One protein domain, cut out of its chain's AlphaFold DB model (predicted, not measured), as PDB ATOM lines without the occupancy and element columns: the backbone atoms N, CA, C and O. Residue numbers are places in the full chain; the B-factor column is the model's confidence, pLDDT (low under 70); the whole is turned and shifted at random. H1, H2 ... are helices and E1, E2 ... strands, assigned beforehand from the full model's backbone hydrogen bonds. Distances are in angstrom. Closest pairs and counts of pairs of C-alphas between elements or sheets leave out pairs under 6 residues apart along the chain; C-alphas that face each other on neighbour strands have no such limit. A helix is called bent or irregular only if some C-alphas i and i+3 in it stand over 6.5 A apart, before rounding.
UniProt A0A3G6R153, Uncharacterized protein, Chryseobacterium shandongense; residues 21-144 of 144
ATOM      1  N   ILE A  21      -5.643   4.358 -12.923       36.91
ATOM      2  CA  ILE A  21      -4.608   5.389 -13.138       36.91
ATOM      3  C   ILE A  21      -3.379   4.823 -13.871       36.91
ATOM      4  O   ILE A  21      -2.731   5.536 -14.641       36.91
ATOM      5  N   THR A  22      -3.047   3.548 -13.658       39.19
ATOM      6  CA  THR A  22      -1.917   2.899 -14.345       39.19
ATOM      7  C   THR A  22      -2.262   2.597 -15.804       39.19
ATOM      8  O   THR A  22      -1.424   2.801 -16.679       39.19
ATOM      9  N   ILE A  23      -3.510   2.210 -16.082       39.59
ATOM     10  CA  ILE A  23      -4.012   1.953 -17.437       39.59
ATOM     11  C   ILE A  23      -4.127   3.262 -18.235       39.59
ATOM     12  O   ILE A  23      -3.612   3.326 -19.345       39.59
ATOM     13  N   GLU A  24      -4.662   4.349 -17.664       39.97
ATOM     14  CA  GLU A  24      -4.716   5.653 -18.358       39.97
ATOM     15  C   GLU A  24      -3.325   6.264 -18.617       39.97
ATOM     16  O   GLU A  24      -3.135   7.021 -19.576       39.97
ATOM     17  N   LYS A  25      -2.335   5.965 -17.762       40.78
ATOM     18  CA  LYS A  25      -0.947   6.404 -17.961       40.78
ATOM     19  C   LYS A  25      -0.243   5.580 -19.046       40.78
ATOM     20  O   LYS A  25       0.470   6.170 -19.849       40.78
ATOM     21  N   ALA A  26      -0.501   4.273 -19.109       42.41
ATOM     22  CA  ALA A  26       0.024   3.371 -20.135       42.41
ATOM     23  C   ALA A  26      -0.648   3.560 -21.512       42.41
ATOM     24  O   ALA A  26      -0.003   3.417 -22.545       42.41
ATOM     25  N   GLU A  27      -1.921   3.961 -21.572       42.09
ATOM     26  CA  GLU A  27      -2.600   4.241 -22.850       42.09
ATOM     27  C   GLU A  27      -2.059   5.493 -23.555       42.09
ATOM     28  O   GLU A  27      -2.079   5.573 -24.782       42.09
ATOM     29  N   LYS A  28      -1.508   6.460 -22.808       41.88
ATOM     30  CA  LYS A  28      -0.779   7.593 -23.407       41.88
ATOM     31  C   LYS A  28       0.603   7.207 -23.931       41.88
ATOM     32  O   LYS A  28       1.170   7.965 -24.715       41.88
ATOM     33  N   GLU A  29       1.129   6.050 -23.531       43.75
ATOM     34  CA  GLU A  29       2.416   5.550 -24.006       43.75
ATOM     35  C   GLU A  29       2.310   4.909 -25.392       43.75
ATOM     36  O   GLU A  29       3.295   4.944 -26.110       43.75
ATOM     37  N   LEU A  30       1.143   4.436 -25.847       46.59
ATOM     38  CA  LEU A  30       1.014   3.689 -27.107       46.59
ATOM     39  C   LEU A  30      -0.003   4.327 -28.060       46.59
ATOM     40  O   LEU A  30      -1.174   3.959 -28.109       46.59
ATOM     41  N   ILE A  31       0.462   5.238 -28.914       48.00
ATOM     42  CA  ILE A  31      -0.267   5.548 -30.150       48.00
ATOM     43  C   ILE A  31       0.094   4.446 -31.156       48.00
ATOM     44  O   ILE A  31       1.219   4.416 -31.647       48.00
ATOM     45  N   ASN A  32      -0.850   3.552 -31.471       48.03
ATOM     46  CA  ASN A  32      -0.711   2.484 -32.479       48.03
ATOM     47  C   ASN A  32       0.456   1.496 -32.251       48.03
ATOM     48  O   ASN A  32       1.156   1.172 -33.208       48.03
ATOM     49  N   ASP A  33       0.707   1.043 -31.019       50.25
ATOM     50  CA  ASP A  33       1.818   0.121 -30.694       50.25
ATOM     51  C   ASP A  33       3.223   0.634 -31.078       50.25
ATOM     52  O   ASP A  33       4.167  -0.143 -31.239       50.25
ATOM     53  N   LEU A  34       3.363   1.947 -31.291       52.09
ATOM     54  CA  LEU A  34       4.539   2.553 -31.921       52.09
ATOM     55  C   LEU A  34       5.257   3.568 -31.044       52.09
ATOM     56  O   LEU A  34       6.260   4.119 -31.474       52.09
ATOM     57  N   TYR A  35       4.771   3.850 -29.843       51.59
ATOM     58  CA  TYR A  35       5.352   4.895 -29.016       51.59
ATOM     59  C   TYR A  35       5.788   4.364 -27.652       51.59
ATOM     60  O   TYR A  35       5.265   3.371 -27.155       51.59
ATOM     61  N   TYR A  36       6.793   5.032 -27.094       48.84
ATOM     62  CA  TYR A  36       7.139   5.016 -25.683       48.84
ATOM     63  C   TYR A  36       7.375   6.485 -25.312       48.84
ATOM     64  O   TYR A  36       8.398   7.062 -25.687       48.84
ATOM     65  N   GLU A  37       6.444   7.121 -24.587       46.78
ATOM     66  CA  GLU A  37       6.747   8.384 -23.894       46.78
ATOM     67  C   GLU A  37       7.565   8.073 -22.645       46.78
ATOM     68  O   GLU A  37       7.091   8.214 -21.523       46.78
ATOM     69  N   SER A  38       8.795   7.609 -22.834       51.50
ATOM     70  CA  SER A  38       9.703   7.377 -21.723       51.50
ATOM     71  C   SER A  38      10.736   8.496 -21.633       51.50
ATOM     72  O   SER A  38      11.188   9.042 -22.641       51.50
ATOM     73  N   ASP A  39      11.128   8.840 -20.405       52.50
ATOM     74  CA  ASP A  39      12.398   9.536 -20.164       52.50
ATOM     75  C   ASP A  39      13.605   8.612 -20.446       52.50
ATOM     76  O   ASP A  39      14.740   9.084 -20.463       52.50
ATOM     77  N   ASP A  40      13.353   7.322 -20.693       60.38
ATOM     78  CA  ASP A  40      14.296   6.339 -21.219       60.38
ATOM     79  C   ASP A  40      14.384   6.461 -22.749       60.38
ATOM     80  O   ASP A  40      13.431   6.167 -23.471       60.38
ATOM     81  N   PHE A  41      15.529   6.933 -23.239       69.56
ATOM     82  CA  PHE A  41      15.816   7.081 -24.668       69.56
ATOM     83  C   PHE A  41      16.636   5.898 -25.205       69.56
ATOM     84  O   PHE A  41      17.427   6.069 -26.130       69.56
ATOM     85  N   GLY A  42      16.477   4.704 -24.631       75.56
ATOM     86  CA  GLY A  42      17.085   3.482 -25.155       75.56
ATOM     87  C   GLY A  42      18.607   3.593 -25.249       75.56
ATOM     88  O   GLY A  42      19.286   3.843 -24.252       75.56
ATOM     89  N   ARG A  43      19.158   3.417 -26.455       83.44
ATOM     90  CA  ARG A  43      20.608   3.469 -26.701       83.44
ATOM     91  C   ARG A  43      21.233   4.864 -26.625       83.44
ATOM     92  O   ARG A  43      22.461   4.956 -26.629       83.44
ATOM     93  N   PHE A  44      20.441   5.938 -26.607       85.62
ATOM     94  CA  PHE A  44      20.964   7.305 -26.586       85.62
ATOM     95  C   PHE A  44      21.427   7.690 -25.179       85.62
ATOM     96  O   PHE A  44      20.691   7.547 -24.202       85.62
ATOM     97  N   SER A  45      22.642   8.223 -25.068       85.44
ATOM     98  CA  SER A  45      23.187   8.653 -23.782       85.44
ATOM     99  C   SER A  45      22.438   9.863 -23.216       85.44
ATOM    100  O   SER A  45      21.897  10.698 -23.948       85.44
ATOM    101  N   GLU A  46      22.462  10.015 -21.889       83.75
ATOM    102  CA  GLU A  46      21.833  11.159 -21.219       83.75
ATOM    103  C   GLU A  46      22.359  12.509 -21.734       83.75
ATOM    104  O   GLU A  46      21.590  13.464 -21.859       83.75
ATOM    105  N   ASP A  47      23.650  12.595 -22.070       85.69
ATOM    106  CA  ASP A  47      24.270  13.816 -22.588       85.69
ATOM    107  C   ASP A  47      23.795  14.157 -24.011       85.69
ATOM    108  O   ASP A  47      23.499  15.325 -24.291       85.69
ATOM    109  N   GLU A  48      23.645  13.162 -24.892       86.69
ATOM    110  CA  GLU A  48      23.075  13.345 -26.238       86.69
ATOM    111  C   GLU A  48      21.629  13.835 -26.148       86.69
ATOM    112  O   GLU A  48      21.264  14.874 -26.715       86.69
ATOM    113  N   VAL A  49      20.819  13.145 -25.345       85.19
ATOM    114  CA  VAL A  49      19.419  13.501 -25.098       85.19
ATOM    115  C   VAL A  49      19.316  14.904 -24.513       85.19
ATOM    116  O   VAL A  49      18.471  15.694 -24.939       85.19
ATOM    117  N   LYS A  50      20.177  15.260 -23.557       86.38
ATOM    118  CA  LYS A  50      20.223  16.600 -22.965       86.38
ATOM    119  C   LYS A  50      20.560  17.657 -24.012       86.38
ATOM    120  O   LYS A  50      19.898  18.696 -24.041       86.38
ATOM    121  N   GLY A  51      21.517  17.391 -24.902       88.19
ATOM    122  CA  GLY A  51      21.837  18.255 -26.038       88.19
ATOM    123  C   GLY A  51      20.623  18.500 -26.939       88.19
ATOM    124  O   GLY A  51      20.287  19.649 -27.251       88.19
ATOM    125  N   PHE A  52      19.891  17.442 -27.285       89.75
ATOM    126  CA  PHE A  52      18.665  17.565 -28.071       89.75
ATOM    127  C   PHE A  52      17.553  18.292 -27.304       89.75
ATOM    128  O   PHE A  52      16.883  19.155 -27.878       89.75
ATOM    129  N   ARG A  53      17.363  18.011 -26.009       88.00
ATOM    130  CA  ARG A  53      16.363  18.674 -25.151       88.00
ATOM    131  C   ARG A  53      16.634  20.172 -25.022       88.00
ATOM    132  O   ARG A  53      15.683  20.948 -25.049       88.00
ATOM    133  N   LEU A  54      17.895  20.600 -24.954       90.12
ATOM    134  CA  LEU A  54      18.257  22.023 -24.964       90.12
ATOM    135  C   LEU A  54      17.837  22.715 -26.268       90.12
ATOM    136  O   LEU A  54      17.406  23.867 -26.244       90.12
ATOM    137  N   LYS A  55      17.930  22.013 -27.402       91.25
ATOM    138  CA  LYS A  55      17.609  22.563 -28.726       91.25
ATOM    139  C   LYS A  55      16.116  22.520 -29.059       91.25
ATOM    140  O   LYS A  55      15.593  23.455 -29.662       91.25
ATOM    141  N   TYR A  56      15.431  21.435 -28.708       90.06
ATOM    142  CA  TYR A  56      14.065  21.148 -29.166       90.06
ATOM    143  C   TYR A  56      13.022  21.132 -28.037       90.06
ATOM    144  O   TYR A  56      11.818  21.159 -28.310       90.06
ATOM    145  N   GLY A  57      13.450  21.136 -26.773       87.69
ATOM    146  CA  GLY A  57      12.576  21.156 -25.603       87.69
ATOM    147  C   GLY A  57      11.661  19.935 -25.517       87.69
ATOM    148  O   GLY A  57      12.024  18.824 -25.893       87.69
ATOM    149  N   LYS A  58      10.421  20.162 -25.067       84.19
ATOM    150  CA  LYS A  58       9.385  19.125 -24.881       84.19
ATOM    151  C   LYS A  58       8.835  18.524 -26.183       84.19
ATOM    152  O   LYS A  58       7.877  17.757 -26.155       84.19
ATOM    153  N   ARG A  59       9.394  18.914 -27.332       87.81
ATOM    154  CA  ARG A  59       8.963  18.443 -28.653       87.81
ATOM    155  C   ARG A  59       9.577  17.101 -29.026       87.81
ATOM    156  O   ARG A  59       9.184  16.559 -30.047       87.81
ATOM    157  N   LEU A  60      10.548  16.605 -28.268       89.12
ATOM    158  CA  LEU A  60      11.176  15.322 -28.551       89.12
ATOM    159  C   LEU A  60      10.270  14.157 -28.171       89.12
ATOM    160  O   LEU A  60       9.496  14.241 -27.219       89.12
ATOM    161  N   ARG A  61      10.385  13.093 -28.948       87.88
ATOM    162  CA  ARG A  61       9.687  11.823 -28.845       87.88
ATOM    163  C   ARG A  61      10.719  10.738 -29.112       87.88
ATOM    164  O   ARG A  61      11.530  10.888 -30.025       87.88
ATOM    165  N   TYR A  62      10.698   9.693 -28.306       88.12
ATOM    166  CA  TYR A  62      11.481   8.497 -28.557       88.12
ATOM    167  C   TYR A  62      10.621   7.493 -29.325       88.12
ATOM    168  O   TYR A  62       9.441   7.321 -29.018       88.12
ATOM    169  N   LEU A  63      11.190   6.879 -30.356       88.75
ATOM    170  CA  LEU A  63      10.525   5.872 -31.171       88.75
ATOM    171  C   LEU A  63      11.431   4.648 -31.258       88.75
ATOM    172  O   LEU A  63      12.528   4.733 -31.801       88.75
ATOM    173  N   LYS A  64      10.934   3.514 -30.767       89.94
ATOM    174  CA  LYS A  64      11.549   2.203 -30.959       89.94
ATOM    175  C   LYS A  64      10.697   1.389 -31.920       89.94
ATOM    176  O   LYS A  64       9.508   1.181 -31.686       89.94
ATOM    177  N   VAL A  65      11.308   0.928 -33.000       88.81
ATOM    178  CA  VAL A  65      10.685   0.075 -34.001       88.81
ATOM    179  C   VAL A  65      11.249  -1.329 -33.858       88.81
ATOM    180  O   VAL A  65      12.432  -1.544 -34.067       88.81
ATOM    181  N   VAL A  66      10.387  -2.285 -33.518       86.44
ATOM    182  CA  VAL A  66      10.747  -3.707 -33.464       86.44
ATOM    183  C   VAL A  66      10.252  -4.396 -34.734       86.44
ATOM    184  O   VAL A  66       9.064  -4.307 -35.071       86.44
ATOM    185  N   THR A  67      11.157  -5.083 -35.426       84.94
ATOM    186  CA  THR A  67      10.895  -5.928 -36.597       84.94
ATOM    187  C   THR A  67      11.407  -7.352 -36.329       84.94
ATOM    188  O   THR A  67      12.063  -7.598 -35.316       84.94
ATOM    189  N   PRO A  68      11.098  -8.341 -37.191       85.19
ATOM    190  CA  PRO A  68      11.691  -9.674 -37.072       85.19
ATOM    191  C   PRO A  68      13.222  -9.688 -37.200       85.19
ATOM    192  O   PRO A  68      13.857 -10.597 -36.667       85.19
ATOM    193  N   ASP A  69      13.792  -8.700 -37.895       84.12
ATOM    194  CA  ASP A  69      15.222  -8.618 -38.206       84.12
ATOM    195  C   ASP A  69      16.019  -7.828 -37.156       84.12
ATOM    196  O   ASP A  69      17.245  -7.933 -37.102       84.12
ATOM    197  N   GLY A  70      15.341  -7.082 -36.279       87.88
ATOM    198  CA  GLY A  70      15.991  -6.355 -35.199       87.88
ATOM    199  C   GLY A  70      15.147  -5.243 -34.589       87.88
ATOM    200  O   GLY A  70      13.920  -5.204 -34.698       87.88
ATOM    201  N   GLU A  71      15.837  -4.338 -33.904       90.19
ATOM    202  CA  GLU A  71      15.255  -3.152 -33.289       90.19
ATOM    203  C   GLU A  71      15.973  -1.909 -33.822       90.19
ATOM    204  O   GLU A  71      17.202  -1.862 -33.803       90.19
ATOM    205  N   SER A  72      15.206  -0.906 -34.242       92.00
ATOM    206  CA  SER A  72      15.700   0.395 -34.703       92.00
ATOM    207  C   SER A  72      15.180   1.491 -33.775       92.00
ATOM    208  O   SER A  72      14.004   1.493 -33.397       92.00
ATOM    209  N   GLU A  73      16.032   2.438 -33.395       91.94
ATOM    210  CA  GLU A  73      15.713   3.457 -32.392       91.94
ATOM    211  C   GLU A  73      15.936   4.871 -32.940       91.94
ATOM    212  O   GLU A  73      16.936   5.161 -33.599       91.94
ATOM    213  N   PHE A  74      14.995   5.776 -32.652       93.00
ATOM    214  CA  PHE A  74      14.964   7.125 -33.212       93.00
ATOM    215  C   PHE A  74      14.596   8.188 -32.175       93.00
ATOM    216  O   PHE A  74      13.679   8.025 -31.364       93.00
ATOM    217  N   ILE A  75      15.245   9.346 -32.288       92.75
ATOM    218  CA  ILE A  75      14.797  10.604 -31.697       92.75
ATOM    219  C   ILE A  75      14.011  11.371 -32.751       92.75
ATOM    220  O   ILE A  75      14.553  11.822 -33.760       92.75
ATOM    221  N   ILE A  76      12.730  11.587 -32.483       93.38
ATOM    222  CA  ILE A  76      11.825  12.311 -33.366       93.38
ATOM    223  C   ILE A  76      11.415  13.628 -32.701       93.38
ATOM    224  O   ILE A  76      11.048  13.667 -31.531       93.38
ATOM    225  N   LYS A  77      11.433  14.743 -33.433       93.56
ATOM    226  CA  LYS A  77      10.849  16.014 -32.989       93.56
ATOM    227  C   LYS A  77       9.453  16.207 -33.569       93.56
ATOM    228  O   LYS A  77       9.255  16.106 -34.777       93.56
ATOM    229  N   LYS A  78       8.498  16.590 -32.712       92.00
ATOM    230  CA  LYS A  78       7.129  16.961 -33.092       92.00
ATOM    231  C   LYS A  78       7.174  18.007 -34.215       92.00
ATOM    232  O   LYS A  78       7.912  18.999 -34.071       92.00
ATOM    233  N   PRO A  79       6.403  17.841 -35.303       93.06
ATOM    234  CA  PRO A  79       6.394  18.765 -36.430       93.06
ATOM    235  C   PRO A  79       6.058  20.193 -35.986       93.06
ATOM    236  O   PRO A  79       5.330  20.431 -35.023       93.06
ATOM    237  N   SER A  80       6.658  21.173 -36.663       92.94
ATOM    238  CA  SER A  80       6.298  22.583 -36.470       92.94
ATOM    239  C   SER A  80       5.048  22.928 -37.278       92.94
ATOM    240  O   SER A  80       4.730  22.224 -38.230       92.94
ATOM    241  N   ARG A  81       4.406  24.070 -37.001       90.56
ATOM    242  CA  ARG A  81       3.305  24.579 -37.844       90.56
ATOM    243  C   ARG A  81       3.689  24.672 -39.327       90.56
ATOM    244  O   ARG A  81       2.863  24.364 -40.184       90.56
ATOM    245  N   ALA A  82       4.926  25.083 -39.622       93.50
ATOM    246  CA  ALA A  82       5.441  25.150 -40.989       93.50
ATOM    247  C   ALA A  82       5.573  23.750 -41.605       93.50
ATOM    248  O   ALA A  82       5.073  23.517 -42.700       93.50
ATOM    249  N   THR A  83       6.157  22.803 -40.865       95.06
ATOM    250  CA  THR A  83       6.296  21.399 -41.284       95.06
ATOM    251  C   THR A  83       4.934  20.762 -41.549       95.06
ATOM    252  O   THR A  83       4.718  20.241 -42.633       95.06
ATOM    253  N   SER A  84       3.988  20.866 -40.609       94.44
ATOM    254  CA  SER A  84       2.635  20.320 -40.772       94.44
ATOM    255  C   SER A  84       1.917  20.915 -41.984       94.44
ATOM    256  O   SER A  84       1.260  20.196 -42.724       94.44
ATOM    257  N   SER A  85       2.067  22.224 -42.218       93.81
ATOM    258  CA  SER A  85       1.443  22.880 -43.374       93.81
ATOM    259  C   SER A  85       2.040  22.404 -44.699       93.81
ATOM    260  O   SER A  85       1.286  22.170 -45.635       93.81
ATOM    261  N   ALA A  86       3.361  22.220 -44.764       96.25
ATOM    262  CA  ALA A  86       4.040  21.724 -45.959       96.25
ATOM    263  C   ALA A  86       3.691  20.255 -46.259       96.25
ATOM    264  O   ALA A  86       3.429  19.916 -47.407       96.25
ATOM    265  N   VAL A  87       3.614  19.402 -45.227       95.69
ATOM    266  CA  VAL A  87       3.152  18.009 -45.369       95.69
ATOM    267  C   VAL A  87       1.723  17.970 -45.908       95.69
ATOM    268  O   VAL A  87       1.450  17.233 -46.849       95.69
ATOM    269  N   ARG A  88       0.818  18.797 -45.368       92.94
ATOM    270  CA  ARG A  88      -0.562  18.871 -45.865       92.94
ATOM    271  C   ARG A  88      -0.623  19.320 -47.319       92.94
ATOM    272  O   ARG A  88      -1.327  18.702 -48.100       92.94
ATOM    273  N   GLU A  89       0.120  20.359 -47.688       95.62
ATOM    274  CA  GLU A  89       0.146  20.836 -49.073       95.62
ATOM    275  C   GLU A  89       0.626  19.752 -50.049       95.62
ATOM    276  O   GLU A  89       0.084  19.641 -51.148       95.62
ATOM    277  N   ALA A  90       1.612  18.942 -49.654       96.44
ATOM    278  CA  ALA A  90       2.067  17.803 -50.446       96.44
ATOM    279  C   ALA A  90       0.972  16.727 -50.575       96.44
ATOM    280  O   ALA A  90       0.658  16.306 -51.686       96.44
ATOM    281  N   ILE A  91       0.307  16.366 -49.470       93.00
ATOM    282  CA  ILE A  91      -0.819  15.414 -49.468       93.00
ATOM    283  C   ILE A  91      -1.981  15.914 -50.341       93.00
ATOM    284  O   ILE A  91      -2.498  15.158 -51.158       93.00
ATOM    285  N   ASP A  92      -2.360  17.191 -50.236       94.25
ATOM    286  CA  ASP A  92      -3.442  17.798 -51.027       94.25
ATOM    287  C   ASP A  92      -3.137  17.780 -52.538       94.25
ATOM    288  O   ASP A  92      -4.047  17.758 -53.370       94.25
ATOM    289  N   LYS A  93      -1.850  17.768 -52.905       96.88
ATOM    290  CA  LYS A  93      -1.370  17.634 -54.288       96.88
ATOM    291  C   LYS A  93      -1.163  16.180 -54.726       96.88
ATOM    292  O   LYS A  93      -0.788  15.966 -55.876       96.88
ATOM    293  N   ASN A  94      -1.458  15.200 -53.867       95.69
ATOM    294  CA  ASN A  94      -1.163  13.776 -54.059       95.69
ATOM    295  C   ASN A  94       0.335  13.491 -54.281       95.69
ATOM    296  O   ASN A  94       0.693  12.588 -55.034       95.69
ATOM    297  N   ASP A  95       1.205  14.277 -53.649       96.88
ATOM    298  CA  ASP A  95       2.658  14.097 -53.672       96.88
ATOM    299  C   ASP A  95       3.109  13.431 -52.360       96.88
ATOM    300  O   ASP A  95       3.564  14.081 -51.412       96.88
ATOM    301  N   GLU A  96       2.876  12.118 -52.270       94.25
ATOM    302  CA  GLU A  96       3.181  11.326 -51.071       94.25
ATOM    303  C   GLU A  96       4.688  11.267 -50.789       94.25
ATOM    304  O   GLU A  96       5.096  11.405 -49.632       94.25
ATOM    305  N   ASP A  97       5.510  11.160 -51.834       95.25
ATOM    306  CA  ASP A  97       6.972  11.119 -51.728       95.25
ATOM    307  C   ASP A  97       7.515  12.418 -51.124       95.25
ATOM    308  O   ASP A  97       8.358  12.403 -50.217       95.25
ATOM    309  N   LEU A  98       6.997  13.570 -51.565       96.56
ATOM    310  CA  LEU A  98       7.352  14.857 -50.977       96.56
ATOM    311  C   LEU A  98       6.883  14.959 -49.524       96.56
ATOM    312  O   LEU A  98       7.637  15.438 -48.673       96.56
ATOM    313  N   ALA A  99       5.666  14.506 -49.213       96.25
ATOM    314  CA  ALA A  99       5.151  14.513 -47.846       96.25
ATOM    315  C   ALA A  99       6.058  13.696 -46.909       96.25
ATOM    316  O   ALA A  99       6.462  14.188 -45.850       96.25
ATOM    317  N   GLN A 100       6.433  12.485 -47.323       95.62
ATOM    318  CA  GLN A 100       7.343  11.600 -46.594       95.62
ATOM    319  C   GLN A 100       8.738  12.218 -46.455       95.62
ATOM    320  O   GLN A 100       9.274  12.273 -45.346       95.62
ATOM    321  N   THR A 101       9.281  12.796 -47.527       96.88
ATOM    322  CA  THR A 101      10.579  13.492 -47.513       96.88
ATOM    323  C   THR A 101      10.589  14.647 -46.512       96.88
ATOM    324  O   THR A 101      11.523  14.781 -45.716       96.88
ATOM    325  N   ILE A 102       9.538  15.475 -46.502       97.38
ATOM    326  CA  ILE A 102       9.400  16.583 -45.550       97.38
ATOM    327  C   ILE A 102       9.354  16.040 -44.122       97.38
ATOM    328  O   ILE A 102      10.044  16.588 -43.258       97.38
ATOM    329  N   MET A 103       8.564  14.991 -43.874       96.19
ATOM    330  CA  MET A 103       8.439  14.362 -42.560       96.19
ATOM    331  C   MET A 103       9.785  13.853 -42.052       96.19
ATOM    332  O   MET A 103      10.212  14.268 -40.975       96.19
ATOM    333  N   LEU A 104      10.478  13.019 -42.825       96.44
ATOM    334  CA  LEU A 104      11.747  12.423 -42.410       96.44
ATOM    335  C   LEU A 104      12.812  13.499 -42.171       96.44
ATOM    336  O   LEU A 104      13.359  13.592 -41.074       96.44
ATOM    337  N   THR A 105      12.994  14.408 -43.132       96.62
ATOM    338  CA  THR A 105      14.011  15.474 -43.065       96.62
ATOM    339  C   THR A 105      13.788  16.439 -41.900       96.62
ATOM    340  O   THR A 105      14.736  16.983 -41.334       96.62
ATOM    341  N   ASN A 106      12.529  16.719 -41.543       96.31
ATOM    342  CA  ASN A 106      12.211  17.735 -40.540       96.31
ATOM    343  C   ASN A 106      11.845  17.171 -39.172       96.31
ATOM    344  O   ASN A 106      11.761  17.964 -38.230       96.31
ATOM    345  N   CYS A 107      11.589  15.878 -39.034       95.88
ATOM    346  CA  CYS A 107      11.155  15.304 -37.766       95.88
ATOM    347  C   CYS A 107      12.161  14.304 -37.210       95.88
ATOM    348  O   CYS A 107      12.283  14.251 -35.992       95.88
ATOM    349  N   VAL A 108      12.924  13.577 -38.026       96.00
ATOM    350  CA  VAL A 108      13.975  12.697 -37.499       96.00
ATOM    351  C   VAL A 108      15.172  13.553 -37.080       96.00
ATOM    352  O   VAL A 108      15.663  14.378 -37.848       96.00
ATOM    353  N   VAL A 109      15.579  13.437 -35.818       94.62
ATOM    354  CA  VAL A 109      16.714  14.177 -35.246       94.62
ATOM    355  C   VAL A 109      17.963  13.312 -35.232       94.62
ATOM    356  O   VAL A 109      19.030  13.813 -35.562       94.62
ATOM    357  N   GLU A 110      17.805  12.059 -34.816       94.62
ATOM    358  CA  GLU A 110      18.873  11.077 -34.651       94.62
ATOM    359  C   GLU A 110      18.263   9.669 -34.705       94.62
ATOM    360  O   GLU A 110      17.078   9.514 -34.392       94.62
ATOM    361  N   GLY A 111      19.046   8.662 -35.084       93.31
ATOM    362  CA  GLY A 111      18.620   7.263 -35.059       93.31
ATOM    363  C   GLY A 111      19.182   6.420 -36.194       93.31
ATOM    364  O   GLY A 111      20.111   6.824 -36.891       93.31
ATOM    365  N   ASP A 112      18.606   5.240 -36.382       94.44
ATOM    366  CA  ASP A 112      19.037   4.268 -37.393       94.44
ATOM    367  C   ASP A 112      18.519   4.647 -38.792       94.44
ATOM    368  O   ASP A 112      17.630   4.016 -39.355       94.44
ATOM    369  N   ILE A 113      19.039   5.749 -39.348       94.19
ATOM    370  CA  ILE A 113      18.575   6.321 -40.629       94.19
ATOM    371  C   ILE A 113      18.707   5.325 -41.781       94.19
ATOM    372  O   ILE A 113      17.845   5.292 -42.652       94.19
ATOM    373  N   GLN A 114      19.755   4.502 -41.764       94.31
ATOM    374  CA  GLN A 114      19.963   3.485 -42.791       94.31
ATOM    375  C   GLN A 114      18.803   2.478 -42.826       94.31
ATOM    376  O   GLN A 114      18.331   2.125 -43.901       94.31
ATOM    377  N   ASP A 115      18.258   2.109 -41.663       95.31
ATOM    378  CA  ASP A 115      17.126   1.183 -41.570       95.31
ATOM    379  C   ASP A 115      15.842   1.791 -42.153       95.31
ATOM    380  O   ASP A 115      14.989   1.068 -42.658       95.31
ATOM    381  N   ILE A 116      15.695   3.124 -42.141       94.69
ATOM    382  CA  ILE A 116      14.578   3.803 -42.821       94.69
ATOM    383  C   ILE A 116      14.674   3.620 -44.342       94.69
ATOM    384  O   ILE A 116      13.642   3.543 -45.005       94.69
ATOM    385  N   GLU A 117      15.883   3.583 -44.902       92.94
ATOM    386  CA  GLU A 117      16.099   3.412 -46.344       92.94
ATOM    387  C   GLU A 117      16.004   1.940 -46.770       92.94
ATOM    388  O   GLU A 117      15.453   1.644 -47.832       92.94
ATOM    389  N   ASP A 118      16.499   1.027 -45.930       93.94
ATOM    390  CA  ASP A 118      16.667  -0.386 -46.277       93.94
ATOM    391  C   ASP A 118      15.488  -1.282 -45.846       93.94
ATOM    392  O   ASP A 118      15.248  -2.317 -46.475       93.94
ATOM    393  N   ASP A 119      14.717  -0.899 -44.818       93.81
ATOM    394  CA  ASP A 119      13.580  -1.671 -44.299       93.81
ATOM    395  C   ASP A 119      12.246  -0.912 -44.461       93.81
ATOM    396  O   ASP A 119      11.922   0.055 -43.764       93.81
ATOM    397  N   ALA A 120      11.399  -1.419 -45.363       92.56
ATOM    398  CA  ALA A 120      10.075  -0.861 -45.637       92.56
ATOM    399  C   ALA A 120       9.134  -0.863 -44.412       92.56
ATOM    400  O   ALA A 120       8.246  -0.007 -44.310       92.56
ATOM    401  N   VAL A 121       9.297  -1.802 -43.476       91.25
ATOM    402  CA  VAL A 121       8.533  -1.852 -42.221       91.25
ATOM    403  C   VAL A 121       8.968  -0.715 -41.308       91.25
ATOM    404  O   VAL A 121       8.105  -0.008 -40.777       91.25
ATOM    405  N   VAL A 122      10.278  -0.493 -41.163       93.31
ATOM    406  CA  VAL A 122      10.830   0.635 -40.396       93.31
ATOM    407  C   VAL A 122      10.365   1.954 -40.997       93.31
ATOM    408  O   VAL A 122       9.756   2.762 -40.290       93.31
ATOM    409  N   PHE A 123      10.524   2.132 -42.310       94.44
ATOM    410  CA  PHE A 123      10.032   3.299 -43.039       94.44
ATOM    411  C   PHE A 123       8.554   3.589 -42.748       94.44
ATOM    412  O   PHE A 123       8.179   4.701 -42.363       94.44
ATOM    413  N   THR A 124       7.700   2.571 -42.894       92.31
ATOM    414  CA  THR A 124       6.247   2.696 -42.709       92.31
ATOM    415  C   THR A 124       5.903   3.085 -41.276       92.31
ATOM    416  O   THR A 124       5.056   3.953 -41.049       92.31
ATOM    417  N   LYS A 125       6.560   2.469 -40.292       91.94
ATOM    418  CA  LYS A 125       6.332   2.741 -38.870       91.94
ATOM    419  C   LYS A 125       6.767   4.158 -38.491       91.94
ATOM    420  O   LYS A 125       5.986   4.876 -37.863       91.94
ATOM    421  N   VAL A 126       7.944   4.600 -38.938       93.25
ATOM    422  CA  VAL A 126       8.458   5.959 -38.689       93.25
ATOM    423  C   VAL A 126       7.565   7.020 -39.338       93.25
ATOM    424  O   VAL A 126       7.137   7.967 -38.676       93.25
ATOM    425  N   THR A 127       7.227   6.866 -40.620       93.81
ATOM    426  CA  THR A 127       6.385   7.838 -41.341       93.81
ATOM    427  C   THR A 127       4.955   7.883 -40.799       93.81
ATOM    428  O   THR A 127       4.378   8.969 -40.673       93.81
ATOM    429  N   THR A 128       4.395   6.743 -40.385       92.00
ATOM    430  CA  THR A 128       3.079   6.665 -39.729       92.00
ATOM    431  C   THR A 128       3.084   7.374 -38.377       92.00
ATOM    432  O   THR A 128       2.166   8.145 -38.084       92.00
ATOM    433  N   PHE A 129       4.133   7.170 -37.577       92.00
ATOM    434  CA  PHE A 129       4.311   7.865 -36.304       92.00
ATOM    435  C   PHE A 129       4.422   9.385 -36.498       92.00
ATOM    436  O   PHE A 129       3.766  10.160 -35.808       92.00
ATOM    437  N   ILE A 130       5.179   9.854 -37.493       93.69
ATOM    438  CA  ILE A 130       5.255  11.295 -37.772       93.69
ATOM    439  C   ILE A 130       3.904  11.838 -38.263       93.69
ATOM    440  O   ILE A 130       3.491  12.926 -37.854       93.69
ATOM    441  N   THR A 131       3.182  11.071 -39.080       91.62
ATOM    442  CA  THR A 131       1.854  11.447 -39.585       91.62
ATOM    443  C   THR A 131       0.837  11.624 -38.456       91.62
ATOM    444  O   THR A 131       0.043  12.570 -38.500       91.62
ATOM    445  N   SER A 132       0.843  10.769 -37.424       88.94
ATOM    446  CA  SER A 132      -0.049  10.944 -36.267       88.94
ATOM    447  C   SER A 132       0.247  12.257 -35.537       88.94
ATOM    448  O   SER A 132      -0.675  13.035 -35.290       88.94
ATOM    449  N   MET A 133       1.523  12.592 -35.326       90.50
ATOM    450  CA  MET A 133       1.906  13.864 -34.709       90.50
ATOM    451  C   MET A 133       1.536  15.087 -35.560       90.50
ATOM    452  O   MET A 133       1.229  16.148 -35.010       90.50
ATOM    453  N   VAL A 134       1.580  14.981 -36.896       89.38
ATOM    454  CA  VAL A 134       1.102  16.051 -37.790       89.38
ATOM    455  C   VAL A 134      -0.384  16.296 -37.539       89.38
ATOM    456  O   VAL A 134      -0.769  17.443 -37.309       89.38
ATOM    457  N   LYS A 135      -1.199  15.234 -37.496       87.56
ATOM    458  CA  LYS A 135      -2.642  15.325 -37.217       87.56
ATOM    459  C   LYS A 135      -2.923  15.913 -35.832       87.56
ATOM    460  O   LYS A 135      -3.786  16.778 -35.699       87.56
ATOM    461  N   GLU A 136      -2.181  15.502 -34.809       84.94
ATOM    462  CA  GLU A 136      -2.293  16.070 -33.459       84.94
ATOM    463  C   GLU A 136      -1.984  17.568 -33.431       84.94
ATOM    464  O   GLU A 136      -2.757  18.351 -32.878       84.94
ATOM    465  N   ALA A 137      -0.885  17.985 -34.067       82.25
ATOM    466  CA  ALA A 137      -0.504  19.391 -34.148       82.25
ATOM    467  C   ALA A 137      -1.577  20.239 -34.858       82.25
ATOM    468  O   ALA A 137      -1.799  21.395 -34.495       82.25
ATOM    469  N   GLU A 138      -2.278  19.675 -35.844       80.88
ATOM    470  CA  GLU A 138      -3.405  20.341 -36.501       80.88
ATOM    471  C   GLU A 138      -4.638  20.456 -35.603       80.88
ATOM    472  O   GLU A 138      -5.292  21.501 -35.587       80.88
ATOM    473  N   LEU A 139      -4.966  19.405 -34.850       80.69
ATOM    474  CA  LEU A 139      -6.077  19.430 -33.898       80.69
ATOM    475  C   LEU A 139      -5.835  20.447 -32.781       80.69
ATOM    476  O   LEU A 139      -6.760  21.157 -32.395       80.69
ATOM    477  N   GLU A 140      -4.603  20.552 -32.287       79.31
ATOM    478  CA  GLU A 140      -4.197  21.583 -31.327       79.31
ATOM    479  C   GLU A 140      -4.348  22.991 -31.918       79.31
ATOM    480  O   GLU A 140      -4.893  23.875 -31.261       79.31
ATOM    481  N   ALA A 141      -3.941  23.197 -33.175       76.06
ATOM    482  CA  ALA A 141      -4.032  24.498 -33.837       76.06
ATOM    483  C   ALA A 141      -5.474  24.954 -34.122       76.06
ATOM    484  O   ALA A 141      -5.714  26.154 -34.182       76.06
ATOM    485  N   LYS A 142      -6.425  24.025 -34.298       74.12
ATOM    486  CA  LYS A 142      -7.855  24.326 -34.512       74.12
ATOM    487  C   LYS A 142      -8.610  24.689 -33.228       74.12
ATOM    488  O   LYS A 142      -9.736  25.167 -33.314       74.12
ATOM    489  N   LYS A 143      -8.035  24.412 -32.054       70.19
ATOM    490  CA  LYS A 143      -8.630  24.715 -30.738       70.19
ATOM    491  C   LYS A 143      -8.288  26.124 -30.225       70.19
ATOM    492  O   LYS A 143      -8.799  26.504 -29.175       70.19
ATOM    493  N   LEU A 144      -7.416  26.848 -30.930       52.50
ATOM    494  CA  LEU A 144      -7.002  28.229 -30.656       52.50
ATOM    495  C   LEU A 144      -7.773  29.205 -31.547       52.50
ATOM    496  O   LEU A 144      -8.068  30.313 -31.052       52.50
TER     497      LEU A 144
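What this domain is: This is residues 21 to 144 of the 144 residues of an uncharacterized protein of Chryseobacterium shandongense (UniProt A0A3G6R153). A small sheet of three strands stands between helices: the long helix H6 runs along one face, and H2 covers part of the other. The helical hairpin H3 and H4 packs crosswise on H6, short H5 makes a corner with H6, and H1 lies off to one side, touching no helix. The printed part has 124 residues, with named elements in the order H1 H2 E1 E2 H3 H4 E3 H5 H6; the sheet, E1 E2 E3, is antiparallel and the class is mostly helix. The whole is compact, with a radius of gyration of the C-alphas of 14.6 A and spans of 38 by 38 by 30 A.

How they stand to each other: H1, residues 21 to 27, is not on the sheet. H2, residues 46 to 59, is on the sheet at a height of 8.5 A; it is irregular, with C-alphas 55 and 58 9.7 A apart. E1, residues 60 to 66, and E2, residues 71 to 77, are an antiparallel hairpin at 160 degrees, with N 61 and O 76 2.7 A apart, within hydrogen-bond range. H3, residues 81 to 92, and H4, residues 96 to 107, form a helical hairpin: they touch at a shallow tilt of 13 degrees, opposite ways, the closest C-alphas being those of Val 87 and Ala 99, 4.7 A apart. H4 only grazes the sheet, with residues 104 to 107. E3, residues 108 to 111, is antiparallel to E2 at 153 degrees; N 75 and O 110 are 2.8 A apart, within range. H5, residues 113 to 118, and the hub H6, residues 120 to 142, touch only at the corner, the closest C-alphas being those of Ile 116 and Phe 123, 4.6 A apart. There are three layers, with helices on both faces of the sheet: H5 and H6 on one, H2 on the other. H6 lies over E1 and E2 at a height of 10.2 A and runs along the strands, at 25 degrees to E2 on the local plane. H6 touches H4 with residues 127 to 131 alone, about perpendicular at 79 degrees; the closest C-alphas are those of Met 103 and Ile 130, 6.5 A apart. H3 touches H6 with residues 81 to 84 alone, at a steep tilt of 66 degrees, opposite ways; the closest C-alphas are those of Ser 84 and Val 134, 5.4 A apart. Every O i to N i+4 pair is within hydrogen-bond range in H1, H3, H4, H5 and H6; in H2, 8 of 10 are.

Where its parts are: H1 begins at C-alpha 21, (-4.608, 5.389, -13.138). From first to last C-alpha H2 measures 16.6 A, E1 and E2 19.7 A each, H3 16.3 A and H4 16.0 A. H6 measures 32.9 A, from C-alpha 120 at (10.075, -0.861, -45.637) to C-alpha 142 at (-7.855, 24.326, -34.512).

The domain as a whole: The C-alphas farthest apart, those of Asp 69 and Leu 144, the chain's last residue, are 43.7 A apart. The printed part has no cut. The link from H1 to H2, residues 28 to 45, is long; the other links are tight. Mean pLDDT of the printed part is 83.0; residues 21 to 41 and 144 are under 70.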